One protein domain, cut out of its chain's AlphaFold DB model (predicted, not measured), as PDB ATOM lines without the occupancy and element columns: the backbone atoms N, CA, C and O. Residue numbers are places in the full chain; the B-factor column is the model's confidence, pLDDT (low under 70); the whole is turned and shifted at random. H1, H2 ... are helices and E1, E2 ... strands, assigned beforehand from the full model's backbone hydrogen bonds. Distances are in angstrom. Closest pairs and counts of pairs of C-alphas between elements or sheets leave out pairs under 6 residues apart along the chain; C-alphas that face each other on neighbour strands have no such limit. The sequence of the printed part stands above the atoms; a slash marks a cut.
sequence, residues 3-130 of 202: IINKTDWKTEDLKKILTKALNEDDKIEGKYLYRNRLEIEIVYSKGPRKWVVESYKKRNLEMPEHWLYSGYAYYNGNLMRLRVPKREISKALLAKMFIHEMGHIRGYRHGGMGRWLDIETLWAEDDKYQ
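This is residues 3 to 130 of the 202 residues of an uncharacterized protein of marine sediment metagenome (UniProt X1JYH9). A four-stranded sheet forms a wall, with two long helices, H1 and H4, crossing each other over one face while the other face is bare; H4 covers E3 and E4, and H1 is beyond it towards E1 and E2. An arm with H2 reaches far out from this body and makes the longest axis, and the small H5 packs on H4. The 128 printed residues include five named helices and four strands, in the order E1 H1 E2 H2 H3 E3 E4 H4 H5; the sheet is mixed, with order E1 E2 E4 E3. The class is mixed, helices and strands, in two layers, helices H1 and H4 on one face of the sheet. The whole is compact, with a radius of gyration of the C-alphas of 15.0 A and spans of 48 by 33 by 26 A.

Find C-alpha 3 at (-13.902, 31.767, -7.479), where E1, residues 3 to 5, begins. H1, residues 11 to 29, runs 25.8 A, and E2, residues 39 to 44, runs 16.7 A. Look for H2, residues 50 to 58, from C-alpha 50 at (-40.505, 37.285, 5.784), 12.3 A long. H3 is residues 65 to 68, E3 residues 70 to 73, and E4 residues 79 to 84, 16.5 A long. H4, residues 91 to 105, runs 21.0 A, and H5, residues 122 to 125, ends at C-alpha 125, (-19.887, 14.055, 3.125).

Start at the sheet: E1 and E2 are parallel, with N 4 and O 40 2.8 A apart. E2 and E4 are parallel, with N 82 and O 41 2.8 A apart. E4 and E3 are antiparallel, a hairpin, with N 83 and O 70 2.7 A apart. E1, H1 and E2 make a strand-helix-strand unit, two parallel neighbour strands with a helix between, and its crossover is left-handed. H4 is on the sheet at a height of 8.5 A, over E4 and E3, along the strands. With residues 17 to 25 alone, H1 touches H4 at a steep tilt of 55 degrees, the same way; the closest C-alphas, of Ala 21 and Ala 95, are 5.7 A apart. H4 touches H5 with residues 91 to 95 alone, the C-alphas of Ala 92 and Ala 124 being closest at 5.3 A. H3 only grazes the sheet, with residues 66 to 68. H2 is not on the sheet and is apart from H1, H3, H4 and H5. In H2 and H4 every O i to N i+4 pair is within hydrogen-bond range, in H1 14 of 15; H3 and H5 are too short for such a pair.

The C-alphas farthest apart, of Leu 33 and Lys 58, are 48.4 A apart. The printed part has no cut. The link from H4 to H5, residues 106 to 121, is long. The mean pLDDT of the printed part is 93.9, and no printed residue is under 70.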
ATOM      1  N   ILE A   3     -12.874  31.565  -8.511       98.19
ATOM      2  CA  ILE A   3     -13.902  31.767  -7.479       98.19
ATOM      3  C   ILE A   3     -13.816  33.194  -6.933       98.19
ATOM      4  O   ILE A   3     -12.792  33.592  -6.377       98.19
ATOM      5  N   ILE A   4     -14.909  33.944  -7.055       98.25
ATOM      6  CA  ILE A   4     -15.112  35.266  -6.457       98.25
ATOM      7  C   ILE A   4     -15.926  35.071  -5.174       98.25
ATOM      8  O   ILE A   4     -17.154  35.031  -5.186       98.25
ATOM      9  N   ASN A   5     -15.234  34.909  -4.050       97.75
ATOM     10  CA  ASN A   5     -15.854  34.573  -2.770       97.75
ATOM     11  C   ASN A   5     -16.114  35.820  -1.903       97.75
ATOM     12  O   ASN A   5     -15.182  36.374  -1.313       97.75
ATOM     13  N   LYS A   6     -17.387  36.213  -1.771       97.25
ATOM     14  CA  LYS A   6     -17.859  37.329  -0.927       97.25
ATOM     15  C   LYS A   6     -18.381  36.878   0.445       97.25
ATOM     16  O   LYS A   6     -19.067  37.643   1.120       97.25
ATOM     17  N   THR A   7     -18.087  35.647   0.851       96.38
ATOM     18  CA  THR A   7     -18.483  35.084   2.150       96.38
ATOM     19  C   THR A   7     -17.300  35.006   3.117       96.38
ATOM     20  O   THR A   7     -16.145  35.263   2.750       96.38
ATOM     21  N   ASP A   8     -17.586  34.641   4.362       95.88
ATOM     22  CA  ASP A   8     -16.603  34.316   5.392       95.88
ATOM     23  C   ASP A   8     -16.035  32.899   5.264       95.88
ATOM     24  O   ASP A   8     -15.163  32.559   6.042       95.88
ATOM     25  N   TRP A   9     -16.438  32.081   4.291       96.44
ATOM     26  CA  TRP A   9     -15.925  30.716   4.115       96.44
ATOM     27  C   TRP A   9     -14.559  30.694   3.430       96.44
ATOM     28  O   TRP A   9     -14.316  31.500   2.534       96.44
ATOM     29  N   LYS A  10     -13.645  29.791   3.801       96.88
ATOM     30  CA  LYS A  10     -12.316  29.668   3.178       96.88
ATOM     31  C   LYS A  10     -12.462  29.304   1.698       96.88
ATOM     32  O   LYS A  10     -13.095  28.319   1.331       96.88
ATOM     33  N   THR A  11     -11.859  30.115   0.828       97.38
ATOM     34  CA  THR A  11     -11.973  29.946  -0.632       97.38
ATOM     35  C   THR A  11     -11.362  28.632  -1.113       97.38
ATOM     36  O   THR A  11     -11.847  28.064  -2.084       97.38
ATOM     37  N   GLU A  12     -10.315  28.140  -0.450       97.25
ATOM     38  CA  GLU A  12      -9.659  26.875  -0.800       97.25
ATOM     39  C   GLU A  12     -10.579  25.674  -0.588       97.25
ATOM     40  O   GLU A  12     -10.678  24.823  -1.470       97.25
ATOM     41  N   ASP A  13     -11.311  25.645   0.524       97.62
ATOM     42  CA  ASP A  13     -12.249  24.565   0.834       97.62
ATOM     43  C   ASP A  13     -13.425  24.566  -0.152       97.62
ATOM     44  O   ASP A  13     -13.755  23.535  -0.743       97.62
ATOM     45  N   LEU A  14     -13.971  25.754  -0.452       97.88
ATOM     46  CA  LEU A  14     -14.959  25.933  -1.522       97.88
ATOM     47  C   LEU A  14     -14.409  25.474  -2.882       97.88
ATOM     48  O   LEU A  14     -15.108  24.839  -3.667       97.88
ATOM     49  N   LYS A  15     -13.139  25.758  -3.181       97.75
ATOM     50  CA  LYS A  15     -12.515  25.327  -4.436       97.75
ATOM     51  C   LYS A  15     -12.407  23.810  -4.523       97.75
ATOM     52  O   LYS A  15     -12.669  23.273  -5.598       97.75
ATOM     53  N   LYS A  16     -12.043  23.122  -3.437       97.62
ATOM     54  CA  LYS A  16     -11.927  21.655  -3.403       97.62
ATOM     55  C   LYS A  16     -13.257  20.989  -3.740       97.62
ATOM     56  O   LYS A  16     -13.306  20.189  -4.672       97.62
ATOM     57  N   ILE A  17     -14.331  21.373  -3.046       97.56
ATOM     58  CA  ILE A  17     -15.650  20.763  -3.247       97.56
ATOM     59  C   ILE A  17     -16.210  21.050  -4.646       97.56
ATOM     60  O   ILE A  17     -16.666  20.129  -5.318       97.56
ATOM     61  N   LEU A  18     -16.091  22.286  -5.143       97.94
ATOM     62  CA  LEU A  18     -16.581  22.648  -6.478       97.94
ATOM     63  C   LEU A  18     -15.746  22.009  -7.594       97.94
ATOM     64  O   LEU A  18     -16.281  21.624  -8.627       97.94
ATOM     65  N   THR A  19     -14.438  21.834  -7.383       97.62
ATOM     66  CA  THR A  19     -13.583  21.110  -8.337       97.62
ATOM     67  C   THR A  19     -13.971  19.638  -8.403       97.62
ATOM     68  O   THR A  19     -14.016  19.077  -9.496       97.62
ATOM     69  N   LYS A  20     -14.271  19.018  -7.254       97.69
ATOM     70  CA  LYS A  20     -14.770  17.644  -7.213       97.69
ATOM     71  C   LYS A  20     -16.131  17.530  -7.896       97.69
ATOM     72  O   LYS A  20     -16.273  16.666  -8.750       97.69
ATOM     73  N   ALA A  21     -17.069  18.427  -7.595       97.50
ATOM     74  CA  ALA A  21     -18.378  18.463  -8.240       97.50
ATOM     75  C   ALA A  21     -18.256  18.578  -9.768       97.50
ATOM     76  O   ALA A  21     -18.877  17.813 -10.491       97.50
ATOM     77  N   LEU A  22     -17.382  19.466 -10.255       97.00
ATOM     78  CA  LEU A  22     -17.126  19.630 -11.686       97.00
ATOM     79  C   LEU A  22     -16.495  18.386 -12.324       97.00
ATOM     80  O   LEU A  22     -16.742  18.101 -13.486       97.00
ATOM     81  N   ASN A  23     -15.661  17.650 -11.586       96.50
ATOM     82  CA  ASN A  23     -15.100  16.390 -12.074       96.50
ATOM     83  C   ASN A  23     -16.155  15.290 -12.174       96.50
ATOM     84  O   ASN A  23     -16.068  14.484 -13.088       96.50
ATOM     85  N   GLU A  24     -17.101  15.224 -11.236       95.69
ATOM     86  CA  GLU A  24     -18.207  14.265 -11.319       95.69
ATOM     87  C   GLU A  24     -19.170  14.628 -12.456       95.69
ATOM     88  O   GLU A  24     -19.525  13.755 -13.239       95.69
ATOM     89  N   ASP A  25     -19.492  15.913 -12.621       94.75
ATOM     90  CA  ASP A  25     -20.269  16.419 -13.761       94.75
ATOM     91  C   ASP A  25     -19.596  16.077 -15.104       94.75
ATOM     92  O   ASP A  25     -20.224  15.517 -15.997       94.75
ATOM     93  N   ASP A  26     -18.285  16.316 -15.225       95.00
ATOM     94  CA  ASP A  26     -17.513  16.017 -16.440       95.00
ATOM     95  C   ASP A  26     -17.467  14.517 -16.795       95.00
ATOM     96  O   ASP A  26     -17.238  14.188 -17.959       95.00
ATOM     97  N   LYS A  27     -17.657  13.599 -15.835       94.12
ATOM     98  CA  LYS A  27     -17.738  12.155 -16.134       94.12
ATOM     99  C   LYS A  27     -19.036  11.782 -16.843       94.12
ATOM    100  O   LYS A  27     -19.041  10.814 -17.594       94.12
ATOM    101  N   ILE A  28     -20.109  12.517 -16.564       91.94
ATOM    102  CA  ILE A  28     -21.451  12.257 -17.091       91.94
ATOM    103  C   ILE A  28     -21.641  13.025 -18.403       91.94
ATOM    104  O   ILE A  28     -21.984  12.444 -19.425       91.94
ATOM    105  N   GLU A  29     -21.349  14.324 -18.380       92.19
ATOM    106  CA  GLU A  29     -21.638  15.271 -19.467       92.19
ATOM    107  C   GLU A  29     -20.449  15.497 -20.416       92.19
ATOM    108  O   GLU A  29     -20.515  16.294 -21.355       92.19
ATOM    109  N   GLY A  30     -19.311  14.861 -20.135       92.88
ATOM    110  CA  GLY A  30     -18.047  15.139 -20.803       92.88
ATOM    111  C   GLY A  30     -17.396  16.447 -20.341       92.88
ATOM    112  O   GLY A  30     -18.002  17.329 -19.722       92.88
ATOM    113  N   LYS A  31     -16.108  16.590 -20.663       92.44
ATOM    114  CA  LYS A  31     -15.284  17.713 -20.203       92.44
ATOM    115  C   LYS A  31     -15.806  19.053 -20.725       92.44
ATOM    116  O   LYS A  31     -15.786  19.303 -21.930       92.44
ATOM    117  N   TYR A  32     -16.185  19.955 -19.822       91.12
ATOM    118  CA  TYR A  32     -16.647  21.286 -20.214       91.12
ATOM    119  C   TYR A  32     -15.546  22.097 -20.928       91.12
ATOM    120  O   TYR A  32     -14.459  22.330 -20.384       91.12
ATOM    121  N   LEU A  33     -15.852  22.589 -22.134       88.19
ATOM    122  CA  LEU A  33     -14.899  23.251 -23.036       88.19
ATOM    123  C   LEU A  33     -14.210  24.472 -22.402       88.19
ATOM    124  O   LEU A  33     -13.003  24.666 -22.544       88.19
ATOM    125  N   TYR A  34     -14.958  25.281 -21.647       91.31
ATOM    126  CA  TYR A  34     -14.462  26.530 -21.060       91.31
ATOM    127  C   TYR A  34     -14.133  26.412 -19.571       91.31
ATOM    128  O   TYR A  34     -14.114  27.411 -18.849       91.31
ATOM    129  N   ARG A  35     -13.802  25.208 -19.097       91.38
ATOM    130  CA  ARG A  35     -13.465  24.928 -17.691       91.38
ATOM    131  C   ARG A  35     -12.430  25.887 -17.090       91.38
ATOM    132  O   ARG A  35     -12.521  26.282 -15.921       91.38
ATOM    133  N   ASN A  36     -11.454  26.320 -17.886       92.56
ATOM    134  CA  ASN A  36     -10.431  27.271 -17.441       92.56
ATOM    135  C   ASN A  36     -10.984  28.689 -17.236       92.56
ATOM    136  O   ASN A  36     -10.538  29.373 -16.316       92.56
ATOM    137  N   ARG A  37     -12.012  29.074 -18.000       95.00
ATOM    138  CA  ARG A  37     -12.673  30.389 -17.972       95.00
ATOM    139  C   ARG A  37     -13.927  30.437 -17.093       95.00
ATOM    140  O   ARG A  37     -14.537  31.494 -17.008       95.00
ATOM    141  N   LEU A  38     -14.315  29.325 -16.465       97.38
ATOM    142  CA  LEU A  38     -15.459  29.275 -15.556       97.38
ATOM    143  C   LEU A  38     -15.243  30.216 -14.358       97.38
ATOM    144  O   LEU A  38     -14.275  30.040 -13.610       97.38
ATOM    145  N   GLU A  39     -16.139  31.175 -14.167       98.25
ATOM    146  CA  GLU A  39     -16.174  32.109 -13.046       98.25
ATOM    147  C   GLU A  39     -17.372  31.817 -12.134       98.25
ATOM    148  O   GLU A  39     -18.513  31.709 -12.580       98.25
ATOM    149  N   ILE A  40     -17.102  31.696 -10.835       98.44
ATOM    150  CA  ILE A  40     -18.103  31.348  -9.825       98.44
ATOM    151  C   ILE A  40     -18.108  32.433  -8.758       98.44
ATOM    152  O   ILE A  40     -17.145  32.579  -8.002       98.44
ATOM    153  N   GLU A  41     -19.195  33.186  -8.668       98.62
ATOM    154  CA  GLU A  41     -19.404  34.148  -7.593       98.62
ATOM    155  C   GLU A  41     -20.161  33.491  -6.437       98.62
ATOM    156  O   GLU A  41     -21.290  33.044  -6.606       98.62
ATOM    157  N   ILE A  42     -19.570  33.459  -5.243       98.38
ATOM    158  CA  ILE A  42     -20.202  32.877  -4.053       98.38
ATOM    159  C   ILE A  42     -20.546  34.007  -3.092       98.38
ATOM    160  O   ILE A  42     -19.665  34.738  -2.629       98.38
ATOM    161  N   VAL A  43     -21.836  34.163  -2.801       98.12
ATOM    162  CA  VAL A  43     -22.380  35.238  -1.961       98.12
ATOM    163  C   VAL A  43     -23.338  34.675  -0.919       98.12
ATOM    164  O   VAL A  43     -23.846  33.566  -1.067       98.12
ATOM    165  N   TYR A  44     -23.646  35.445   0.122       97.38
ATOM    166  CA  TYR A  44     -24.710  35.034   1.030       97.38
ATOM    167  C   TYR A  44     -26.087  35.157   0.385       97.38
ATOM    168  O   TYR A  44     -26.408  36.147  -0.280       97.38
ATOM    169  N   SER A  45     -26.926  34.164   0.649       94.62
ATOM    170  CA  SER A  45     -28.355  34.241   0.407       94.62
ATOM    171  C   SER A  45     -28.974  35.345   1.260       94.62
ATOM    172  O   SER A  45     -28.586  35.573   2.408       94.62
ATOM    173  N   LYS A  46     -29.970  36.029   0.690       89.62
ATOM    174  CA  LYS A  46     -30.818  36.970   1.438       89.62
ATOM    175  C   LYS A  46     -31.794  36.238   2.365       89.62
ATOM    176  O   LYS A  46     -32.455  36.885   3.168       89.62
ATOM    177  N   GLY A  47     -31.857  34.911   2.254       86.56
ATOM    178  CA  GLY A  47     -32.847  34.088   2.916       86.56
ATOM    179  C   GLY A  47     -34.224  34.190   2.251       86.56
ATOM    180  O   GLY A  47     -34.412  34.929   1.276       86.56
ATOM    181  N   PRO A  48     -35.192  33.431   2.775       87.12
ATOM    182  CA  PRO A  48     -36.568  33.466   2.317       87.12
ATOM    183  C   PRO A  48     -37.244  34.777   2.717       87.12
ATOM    184  O   PRO A  48     -36.844  35.457   3.663       87.12
ATOM    185  N   ARG A  49     -38.309  35.134   1.994       89.25
ATOM    186  CA  ARG A  49     -39.117  36.317   2.318       89.25
ATOM    187  C   ARG A  49     -39.762  36.156   3.699       89.25
ATOM    188  O   ARG A  49     -40.146  35.054   4.081       89.25
ATOM    189  N   LYS A  50     -39.951  37.269   4.417       91.62
ATOM    190  CA  LYS A  50     -40.505  37.285   5.784       91.62
ATOM    191  C   LYS A  50     -41.822  36.505   5.911       91.62
ATOM    192  O   LYS A  50     -41.954  35.684   6.808       91.62
ATOM    193  N   TRP A  51     -42.746  36.695   4.965       92.94
ATOM    194  CA  TRP A  51     -44.046  36.015   4.965       92.94
ATOM    195  C   TRP A  51     -43.939  34.488   4.812       92.94
ATOM    196  O   TRP A  51     -44.774  33.767   5.347       92.94
ATOM    197  N   VAL A  52     -42.901  33.979   4.131       91.50
ATOM    198  CA  VAL A  52     -42.632  32.532   4.040       91.50
ATOM    199  C   VAL A  52     -42.243  32.011   5.418       91.50
ATOM    200  O   VAL A  52     -42.824  31.046   5.902       91.50
ATOM    201  N   VAL A  53     -41.293  32.686   6.073       90.94
ATOM    202  CA  VAL A  53     -40.827  32.315   7.416       90.94
ATOM    203  C   VAL A  53     -41.986  32.344   8.415       90.94
ATOM    204  O   VAL A  53     -42.142  31.419   9.209       90.94
ATOM    205  N   GLU A  54     -42.825  33.378   8.363       93.88
ATOM    206  CA  GLU A  54     -44.019  33.497   9.209       93.88
ATOM    207  C   GLU A  54     -45.045  32.388   8.925       93.88
ATOM    208  O   GLU A  54     -45.625  31.848   9.865       93.88
ATOM    209  N   SER A  55     -45.246  32.003   7.660       95.31
ATOM    210  CA  SER A  55     -46.158  30.915   7.281       95.31
ATOM    211  C   SER A  55     -45.724  29.560   7.852       95.31
ATOM    212  O   SER A  55     -46.552  28.855   8.428       95.31
ATOM    213  N   TYR A  56     -44.432  29.225   7.765       95.19
ATOM    214  CA  TYR A  56     -43.886  27.987   8.335       95.19
ATOM    215  C   TYR A  56     -43.982  27.974   9.862       95.19
ATOM    216  O   TYR A  56     -44.465  27.000  10.437       95.19
ATOM    217  N   LYS A  57     -43.633  29.091  10.518       94.25
ATOM    218  CA  LYS A  57     -43.768  29.234  11.976       94.25
ATOM    219  C   LYS A  57     -45.208  29.044  12.453       94.25
ATOM    220  O   LYS A  57     -45.427  28.322  13.416       94.25
ATOM    221  N   LYS A  58     -46.192  29.638  11.765       95.94
ATOM    222  CA  LYS A  58     -47.622  29.471  12.099       95.94
ATOM    223  C   LYS A  58     -48.095  28.020  12.003       95.94
ATOM    224  O   LYS A  58     -49.017  27.643  12.711       95.94
ATOM    225  N   ARG A  59     -47.480  27.225  11.126       95.75
ATOM    226  CA  ARG A  59     -47.781  25.798  10.940       95.75
ATOM    227  C   ARG A  59     -46.923  24.881  11.818       95.75
ATOM    228  O   ARG A  59     -47.054  23.671  11.697       95.75
ATOM    229  N   ASN A  60     -46.045  25.440  12.655       95.25
ATOM    230  CA  ASN A  60     -45.036  24.702  13.415       95.25
ATOM    231  C   ASN A  60     -44.177  23.770  12.532       95.25
ATOM    232  O   ASN A  60     -43.860  22.647  12.912       95.25
ATOM    233  N   LEU A  61     -43.844  24.228  11.320       94.19
ATOM    234  CA  LEU A  61     -43.026  23.487  10.363       94.19
ATOM    235  C   LEU A  61     -41.604  24.044  10.324       94.19
ATOM    236  O   LEU A  61     -41.400  25.263  10.304       94.19
ATOM    237  N   GLU A  62     -40.624  23.151  10.219       90.69
ATOM    238  CA  GLU A  62     -39.253  23.537   9.914       90.69
ATOM    239  C   GLU A  62     -39.113  23.952   8.453       90.69
ATOM    240  O   GLU A  62     -39.699  23.372   7.536       90.69
ATOM    241  N   MET A  63     -38.323  24.996   8.230       88.56
ATOM    242  CA  MET A  63     -38.087  25.492   6.888       88.56
ATOM    243  C   MET A  63     -37.080  24.594   6.163       88.56
ATOM    244  O   MET A  63     -35.978  24.400   6.686       88.56
ATOM    245  N   PRO A  64     -37.389  24.116   4.945       89.19
ATOM    246  CA  PRO A  64     -36.485  23.251   4.212       89.19
ATOM    247  C   PRO A  64     -35.150  23.946   3.958       89.19
ATOM    248  O   PRO A  64     -35.099  25.075   3.465       89.19
ATOM    249  N   GLU A  65     -34.053  23.256   4.254       86.62
ATOM    250  CA  GLU A  65     -32.719  23.843   4.157       86.62
ATOM    251  C   GLU A  65     -32.381  24.328   2.739       86.62
ATOM    252  O   GLU A  65     -31.771  25.386   2.575       86.62
ATOM    253  N   HIS A  66     -32.840  23.615   1.708       84.94
ATOM    254  CA  HIS A  66     -32.577  23.964   0.314       84.94
ATOM    255  C   HIS A  66     -33.126  25.348  -0.091       84.94
ATOM    256  O   HIS A  66     -32.594  25.946  -1.018       84.94
ATOM    257  N   TRP A  67     -34.103  25.917   0.631       87.19
ATOM    258  CA  TRP A  67     -34.602  27.287   0.391       87.19
ATOM    259  C   TRP A  67     -33.590  28.374   0.762       87.19
ATOM    260  O   TRP A  67     -33.720  29.533   0.358       87.19
ATOM    261  N   LEU A  68     -32.582  28.023   1.559       90.19
ATOM    262  CA  LEU A  68     -31.493  28.927   1.904       90.19
ATOM    263  C   LEU A  68     -30.445  29.018   0.794       90.19
ATOM    264  O   LEU A  68     -29.637  29.950   0.809       90.19
ATOM    265  N   TYR A  69     -30.489  28.095  -0.163       93.94
ATOM    266  CA  TYR A  69     -29.602  28.026  -1.311       93.94
ATOM    267  C   TYR A  69     -30.333  28.528  -2.551       93.94
ATOM    268  O   TYR A  69     -31.537  28.360  -2.711       93.94
ATOM    269  N   SER A  70     -29.607  29.207  -3.425       94.50
ATOM    270  CA  SER A  70     -30.106  29.528  -4.762       94.50
ATOM    271  C   SER A  70     -28.927  29.778  -5.676       94.50
ATOM    272  O   SER A  70     -27.942  30.393  -5.263       94.50
ATOM    273  N   GLY A  71     -29.031  29.321  -6.910       95.69
ATOM    274  CA  GLY A  71     -28.046  29.595  -7.933       95.69
ATOM    275  C   GLY A  71     -28.632  30.437  -9.058       95.69
ATOM    276  O   GLY A  71     -29.826  30.750  -9.094       95.69
ATOM    277  N   TYR A  72     -27.735  30.913  -9.903       96.50
ATOM    278  CA  TYR A  72     -28.054  31.491 -11.193       96.50
ATOM    279  C   TYR A  72     -26.827  31.362 -12.087       96.50
ATOM    280  O   TYR A  72     -25.735  31.774 -11.688       96.50
ATOM    281  N   ALA A  73     -27.017  30.897 -13.310       97.19
ATOM    282  CA  ALA A  73     -25.981  30.817 -14.319       97.19
ATOM    283  C   ALA A  73     -26.407  31.492 -15.619       97.19
ATOM    284  O   ALA A  73     -27.583  31.522 -15.987       97.19
ATOM    285  N   TYR A  74     -25.417  32.010 -16.341       94.81
ATOM    286  CA  TYR A  74     -25.618  32.412 -17.724       94.81
ATOM    287  C   TYR A  74     -25.741  31.163 -18.591       94.81
ATOM    288  O   TYR A  74     -24.826  30.340 -18.647       94.81
ATOM    289  N   TYR A  75     -26.871  31.049 -19.280       94.12
ATOM    290  CA  TYR A  75     -27.124  29.978 -20.232       94.12
ATOM    291  C   TYR A  75     -26.079  29.996 -21.355       94.12
ATOM    292  O   TYR A  75     -25.847  31.054 -21.941       94.12
ATOM    293  N   ASN A  76     -25.433  28.857 -21.635       92.56
ATOM    294  CA  ASN A  76     -24.279  28.771 -22.551       92.56
ATOM    295  C   ASN A  76     -23.136  29.757 -22.224       92.56
ATOM    296  O   ASN A  76     -22.332  30.113 -23.087       92.56
ATOM    297  N   GLY A  77     -23.077  30.238 -20.982       94.25
ATOM    298  CA  GLY A  77     -22.065  31.170 -20.510       94.25
ATOM    299  C   GLY A  77     -20.949  30.464 -19.757       94.25
ATOM    300  O   GLY A  77     -20.844  29.247 -19.735       94.25
ATOM    301  N   ASN A  78     -20.108  31.250 -19.098       96.75
ATOM    302  CA  ASN A  78     -19.028  30.772 -18.236       96.75
ATOM    303  C   ASN A  78     -19.106  31.383 -16.832       96.75
ATOM    304  O   ASN A  78     -18.128  31.322 -16.094       96.75
ATOM    305  N   LEU A  79     -20.230  32.009 -16.480       97.56
ATOM    306  CA  LEU A  79     -20.410  32.703 -15.213       97.56
ATOM    307  C   LEU A  79     -21.635  32.165 -14.486       97.56
ATOM    308  O   LEU A  79     -22.732  32.110 -15.044       97.56
ATOM    309  N   MET A  80     -21.442  31.836 -13.215       98.12
ATOM    310  CA  MET A  80     -22.523  31.500 -12.300       98.12
ATOM    311  C   MET A  80     -22.360  32.213 -10.961       98.12
ATOM    312  O   MET A  80     -21.260  32.584 -10.543       98.12
ATOM    313  N   ARG A  81     -23.479  32.382 -10.266       98.56
ATOM    314  CA  ARG A  81     -23.564  32.916  -8.918       98.56
ATOM    315  C   ARG A  81     -24.260  31.905  -8.025       98.56
ATOM    316  O   ARG A  81     -25.425  31.593  -8.235       98.56
ATOM    317  N   LEU A  82     -23.572  31.487  -6.975       98.25
ATOM    318  CA  LEU A  82     -24.084  30.604  -5.939       98.25
ATOM    319  C   LEU A  82     -24.385  31.418  -4.682       98.25
ATOM    320  O   LEU A  82     -23.538  32.173  -4.191       98.25
ATOM    321  N   ARG A  83     -25.596  31.278  -4.148       97.75
ATOM    322  CA  ARG A  83     -26.008  31.902  -2.892       97.75
ATOM    323  C   ARG A  83     -26.100  30.847  -1.807       97.75
ATOM    324  O   ARG A  83     -26.857  29.891  -1.938       97.75
ATOM    325  N   VAL A  84     -25.355  31.059  -0.733       96.88
ATOM    326  CA  VAL A  84     -25.232  30.120   0.390       96.88
ATOM    327  C   VAL A  84     -25.705  30.763   1.696       96.88
ATOM    328  O   VAL A  84     -25.659  31.991   1.826       96.88
ATOM    329  N   PRO A  85     -26.178  29.993   2.685       94.81
ATOM    330  CA  PRO A  85     -26.537  30.545   3.985       94.81
ATOM    331  C   PRO A  85     -25.334  31.158   4.727       94.81
ATOM    332  O   PRO A  85     -24.173  30.874   4.440       94.81
ATOM    333  N   LYS A  86     -25.625  32.021   5.712       93.00
ATOM    334  CA  LYS A  86     -24.622  32.548   6.666       93.00
ATOM    335  C   LYS A  86     -24.250  31.552   7.771       93.00
ATOM    336  O   LYS A  86     -23.179  31.668   8.369       93.00
ATOM    337  N   ARG A  87     -25.171  30.631   8.069       91.69
ATOM    338  CA  ARG A  87     -24.935  29.472   8.939       91.69
ATOM    339  C   ARG A  87     -24.110  28.421   8.198       91.69
ATOM    340  O   ARG A  87     -23.764  28.638   7.041       91.69
ATOM    341  N   GLU A  88     -23.826  27.313   8.865       91.75
ATOM    342  CA  GLU A  88     -23.120  26.173   8.284       91.75
ATOM    343  C   GLU A  88     -23.655  25.784   6.898       91.75
ATOM    344  O   GLU A  88     -24.866  25.786   6.649       91.75
ATOM    345  N   ILE A  89     -22.720  25.533   5.980       92.81
ATOM    346  CA  ILE A  89     -23.014  25.143   4.606       92.81
ATOM    347  C   ILE A  89     -23.038  23.621   4.533       92.81
ATOM    348  O   ILE A  89     -22.034  22.969   4.808       92.81
ATOM    349  N   SER A  90     -24.146  23.073   4.045       95.50
ATOM    350  CA  SER A  90     -24.222  21.683   3.614       95.50
ATOM    351  C   SER A  90     -23.366  21.497   2.360       95.50
ATOM    352  O   SER A  90     -23.622  22.093   1.305       95.50
ATOM    353  N   LYS A  91     -22.338  20.654   2.491       95.62
ATOM    354  CA  LYS A  91     -21.418  20.265   1.416       95.62
ATOM    355  C   LYS A  91     -22.195  19.667   0.240       95.62
ATOM    356  O   LYS A  91     -22.038  20.117  -0.898       95.62
ATOM    357  N   ALA A  92     -23.094  18.725   0.530       95.69
ATOM    358  CA  ALA A  92     -23.956  18.095  -0.459       95.69
ATOM    359  C   ALA A  92     -24.827  19.115  -1.208       95.69
ATOM    360  O   ALA A  92     -24.813  19.121  -2.437       95.69
ATOM    361  N   LEU A  93     -25.536  20.011  -0.509       95.25
ATOM    362  CA  LEU A  93     -26.399  21.001  -1.170       95.25
ATOM    363  C   LEU A  93     -25.605  22.004  -2.013       95.25
ATOM    364  O   LEU A  93     -26.050  22.362  -3.103       95.25
ATOM    365  N   LEU A  94     -24.417  22.419  -1.561       96.94
ATOM    366  CA  LEU A  94     -23.534  23.270  -2.361       96.94
ATOM    367  C   LEU A  94     -23.111  22.573  -3.663       96.94
ATOM    368  O   LEU A  94     -23.156  23.197  -4.723       96.94
ATOM    369  N   ALA A  95     -22.730  21.295  -3.592       97.38
ATOM    370  CA  ALA A  95     -22.340  20.510  -4.762       97.38
ATOM    371  C   ALA A  95     -23.515  20.302  -5.731       97.38
ATOM    372  O   ALA A  95     -23.361  20.564  -6.922       97.38
ATOM    373  N   LYS A  96     -24.695  19.914  -5.227       96.69
ATOM    374  CA  LYS A  96     -25.902  19.734  -6.052       96.69
ATOM    375  C   LYS A  96     -26.297  21.034  -6.756       96.69
ATOM    376  O   LYS A  96     -26.561  21.029  -7.954       96.69
ATOM    377  N   MET A  97     -26.289  22.158  -6.031       96.50
ATOM    378  CA  MET A  97     -26.584  23.475  -6.601       96.50
ATOM    379  C   MET A  97     -25.560  23.843  -7.680       96.50
ATOM    380  O   MET A  97     -25.934  24.321  -8.742       96.50
ATOM    381  N   PHE A  98     -24.271  23.601  -7.442       97.94
ATOM    382  CA  PHE A  98     -23.243  23.863  -8.445       97.94
ATOM    383  C   PHE A  98     -23.432  23.029  -9.720       97.94
ATOM    384  O   PHE A  98     -23.337  23.584 -10.811       97.94
ATOM    385  N   ILE A  99     -23.718  21.728  -9.598       97.38
ATOM    386  CA  ILE A  99     -23.953  20.838 -10.750       97.38
ATOM    387  C   ILE A  99     -25.196  21.288 -11.530       97.38
ATOM    388  O   ILE A  99     -25.169  21.364 -12.756       97.38
ATOM    389  N   HIS A 100     -26.259  21.693 -10.832       97.00
ATOM    390  CA  HIS A 100     -27.436  22.284 -11.470       97.00
ATOM    391  C   HIS A 100     -27.088  23.517 -12.316       97.00
ATOM    392  O   HIS A 100     -27.430  23.587 -13.496       97.00
ATOM    393  N   GLU A 101     -26.336  24.463 -11.746       97.75
ATOM    394  CA  GLU A 101     -25.895  25.654 -12.475       97.75
ATOM    395  C   GLU A 101     -24.917  25.325 -13.617       97.75
ATOM    396  O   GLU A 101     -24.918  25.999 -14.650       97.75
ATOM    397  N   MET A 102     -24.102  24.274 -13.475       97.56
ATOM    398  CA  MET A 102     -23.259  23.765 -14.562       97.56
ATOM    399  C   MET A 102     -24.094  23.274 -15.738       97.56
ATOM    400  O   MET A 102     -23.759  23.567 -16.886       97.56
ATOM    401  N   GLY A 103     -25.215  22.608 -15.477       96.25
ATOM    402  CA  GLY A 103     -26.115  22.202 -16.540       96.25
ATOM    403  C   GLY A 103     -26.666  23.405 -17.326       96.25
ATOM    404  O   GLY A 103     -26.735  23.361 -18.553       96.25
ATOM    405  N   HIS A 104     -26.972  24.527 -16.665       97.00
ATOM    406  CA  HIS A 104     -27.386  25.754 -17.361       97.00
ATOM    407  C   HIS A 104     -26.250  26.342 -18.204       97.00
ATOM    408  O   HIS A 104     -26.468  26.749 -19.347       97.00
ATOM    409  N   ILE A 105     -25.023  26.326 -17.679       96.88
ATOM    410  CA  ILE A 105     -23.808  26.702 -18.416       96.88
ATOM    411  C   ILE A 105     -23.594  25.837 -19.667       96.88
ATOM    412  O   ILE A 105     -23.102  26.341 -20.675       96.88
ATOM    413  N   ARG A 106     -23.984  24.559 -19.626       94.88
ATOM    414  CA  ARG A 106     -23.934  23.631 -20.769       94.88
ATOM    415  C   ARG A 106     -25.100  23.786 -21.749       94.88
ATOM    416  O   ARG A 106     -25.088  23.148 -22.794       94.88
ATOM    417  N   GLY A 107     -26.090  24.618 -21.429       95.06
ATOM    418  CA  GLY A 107     -27.238  24.856 -22.299       95.06
ATOM    419  C   GLY A 107     -28.459  24.000 -21.986       95.06
ATOM    420  O   GLY A 107     -29.413  23.974 -22.767       95.06
ATOM    421  N   TYR A 108     -28.507  23.334 -20.839       95.06
ATOM    422  CA  TYR A 108     -29.726  22.657 -20.420       95.06
ATOM    423  C   TYR A 108     -30.735  23.656 -19.840       95.06
ATOM    424  O   TYR A 108     -30.414  24.562 -19.063       95.06
ATOM    425  N   ARG A 109     -31.995  23.496 -20.243       94.12
ATOM    426  CA  ARG A 109     -33.147  24.151 -19.607       94.12
ATOM    427  C   ARG A 109     -33.676  23.242 -18.501       94.12
ATOM    428  O   ARG A 109     -33.469  22.039 -18.571       94.12
ATOM    429  N   HIS A 110     -34.439  23.786 -17.550       93.56
ATOM    430  CA  HIS A 110     -35.014  23.006 -16.442       93.56
ATOM    431  C   HIS A 110     -35.739  21.724 -16.886       93.56
ATOM    432  O   HIS A 110     -35.618  20.712 -16.217       93.56
ATOM    433  N   GLY A 111     -36.459  21.741 -18.016       91.81
ATOM    434  CA  GLY A 111     -37.157  20.550 -18.524       91.81
ATOM    435  C   GLY A 111     -36.244  19.459 -19.097       91.81
ATOM    436  O   GLY A 111     -36.675  18.322 -19.223       91.81
ATOM    437  N   GLY A 112     -34.997  19.795 -19.439       87.50
ATOM    438  CA  GLY A 112     -33.969  18.838 -19.861       87.50
ATOM    439  C   GLY A 112     -33.055  18.397 -18.718       87.50
ATOM    440  O   GLY A 112     -32.067  17.719 -18.965       87.50
ATOM    441  N   MET A 113     -33.351  18.811 -17.484       88.75
ATOM    442  CA  MET A 113     -32.599  18.450 -16.290       88.75
ATOM    443  C   MET A 113     -33.483  17.625 -15.361       88.75
ATOM    444  O   MET A 113     -34.665  17.923 -15.186       88.75
ATOM    445  N   GLY A 114     -32.894  16.636 -14.688       85.44
ATOM    446  CA  GLY A 114     -33.509  16.059 -13.494       85.44
ATOM    447  C   GLY A 114     -33.675  17.110 -12.389       85.44
ATOM    448  O   GLY A 114     -33.115  18.213 -12.453       85.44
ATOM    449  N   ARG A 115     -34.426  16.786 -11.329       83.75
ATOM    450  CA  ARG A 115     -34.466  17.674 -10.160       83.75
ATOM    451  C   ARG A 115     -33.072  17.707  -9.555       83.75
ATOM    452  O   ARG A 115     -32.486  16.672  -9.267       83.75
ATOM    453  N   TRP A 116     -32.554  18.901  -9.298       82.44
ATOM    454  CA  TRP A 116     -31.205  19.029  -8.746       82.44
ATOM    455  C   TRP A 116     -31.039  18.379  -7.364       82.44
ATOM    456  O   TRP A 116     -29.931  18.026  -6.971       82.44
ATOM    457  N   LEU A 117     -32.137  18.192  -6.625       78.50
ATOM    458  CA  LEU A 117     -32.137  17.469  -5.353       78.50
ATOM    459  C   LEU A 117     -31.813  15.978  -5.516       78.50
ATOM    460  O   LEU A 117     -31.280  15.390  -4.575       78.50
ATOM    461  N   ASP A 118     -32.047  15.407  -6.695       84.12
ATOM    462  CA  ASP A 118     -31.843  13.984  -6.982       84.12
ATOM    463  C   ASP A 118     -30.386  13.683  -7.383       84.12
ATOM    464  O   ASP A 118     -30.000  12.527  -7.509       84.12
ATOM    465  N   ILE A 119     -29.545  14.713  -7.546       86.56
ATOM    466  CA  ILE A 119     -28.123  14.551  -7.875       86.56
ATOM    467  C   ILE A 119     -27.407  13.851  -6.713       86.56
ATOM    468  O   ILE A 119     -27.438  14.326  -5.572       86.56
ATOM    469  N   GLU A 120     -26.717  12.748  -7.000       89.31
ATOM    470  CA  GLU A 120     -25.949  12.001  -6.007       89.31
ATOM    471  C   GLU A 120     -24.662  12.737  -5.615       89.31
ATOM    472  O   GLU A 120     -23.756  12.970  -6.417       89.31
ATOM    473  N   THR A 121     -24.562  13.105  -4.338       91.44
ATOM    474  CA  THR A 121     -23.405  13.828  -3.789       91.44
ATOM    475  C   THR A 121     -22.895  13.226  -2.483       91.44
ATOM    476  O   THR A 121     -22.302  13.935  -1.678       91.44
ATOM    477  N   LEU A 122     -23.058  11.910  -2.279       90.81
ATOM    478  CA  LEU A 122     -22.580  11.204  -1.073       90.81
ATOM    479  C   LEU A 122     -21.082  11.432  -0.809       90.81
ATOM    480  O   LEU A 122     -20.654  11.559   0.333       90.81
ATOM    481  N   TRP A 123     -20.284  11.580  -1.869       92.81
ATOM    482  CA  TRP A 123     -18.858  11.901  -1.773       92.81
ATOM    483  C   TRP A 123     -18.569  13.244  -1.087       92.81
ATOM    484  O   TRP A 123     -17.448  13.455  -0.630       92.81
ATOM    485  N   ALA A 124     -19.532  14.169  -1.046       92.12
ATOM    486  CA  ALA A 124     -19.368  15.475  -0.418       92.12
ATOM    487  C   ALA A 124     -19.346  15.373   1.113       92.12
ATOM    488  O   ALA A 124     -18.819  16.274   1.767       92.12
ATOM    489  N   GLU A 125     -19.865  14.280   1.679       90.88
ATOM    490  CA  GLU A 125     -19.887  14.055   3.125       90.88
ATOM    491  C   GLU A 125     -18.531  13.630   3.695       90.88
ATOM    492  O   GLU A 125     -18.294  13.829   4.882       90.88
ATOM    493  N   ASP A 126     -17.593  13.204   2.847       93.19
ATOM    494  CA  ASP A 126     -16.211  12.900   3.230       93.19
ATOM    495  C   ASP A 126     -15.551  14.087   3.975       93.19
ATOM    496  O   ASP A 126     -15.706  15.265   3.603       93.19
ATOM    497  N   ASP A 127     -14.807  13.778   5.039       90.19
ATOM    498  CA  ASP A 127     -14.121  14.738   5.908       90.19
ATOM    499  C   ASP A 127     -13.118  15.616   5.159       90.19
ATOM    500  O   ASP A 127     -12.881  16.771   5.531       90.19
ATOM    501  N   LYS A 128     -12.575  15.138   4.037       93.19
ATOM    502  CA  LYS A 128     -11.639  15.930   3.225       93.19
ATOM    503  C   LYS A 128     -12.258  17.183   2.590       93.19
ATOM    504  O   LYS A 128     -11.515  18.047   2.118       93.19
ATOM    505  N   TYR A 129     -13.589  17.299   2.566       93.88
ATOM    506  CA  TYR A 129     -14.316  18.439   1.993       93.88
ATOM    507  C   TYR A 129     -14.911  19.395   3.035       93.88
ATOM    508  O   TYR A 129     -15.804  20.175   2.704       93.88
ATOM    509  N   GLN A 130     -14.437  19.369   4.283       94.81
ATOM    510  CA  GLN A 130     -14.853  20.339   5.302       94.81
ATOM    511  C   GLN A 130     -14.673  21.793   4.829       94.81
ATOM    512  O   GLN A 130     -13.614  22.165   4.323       94.81
TER     513      GLN A 130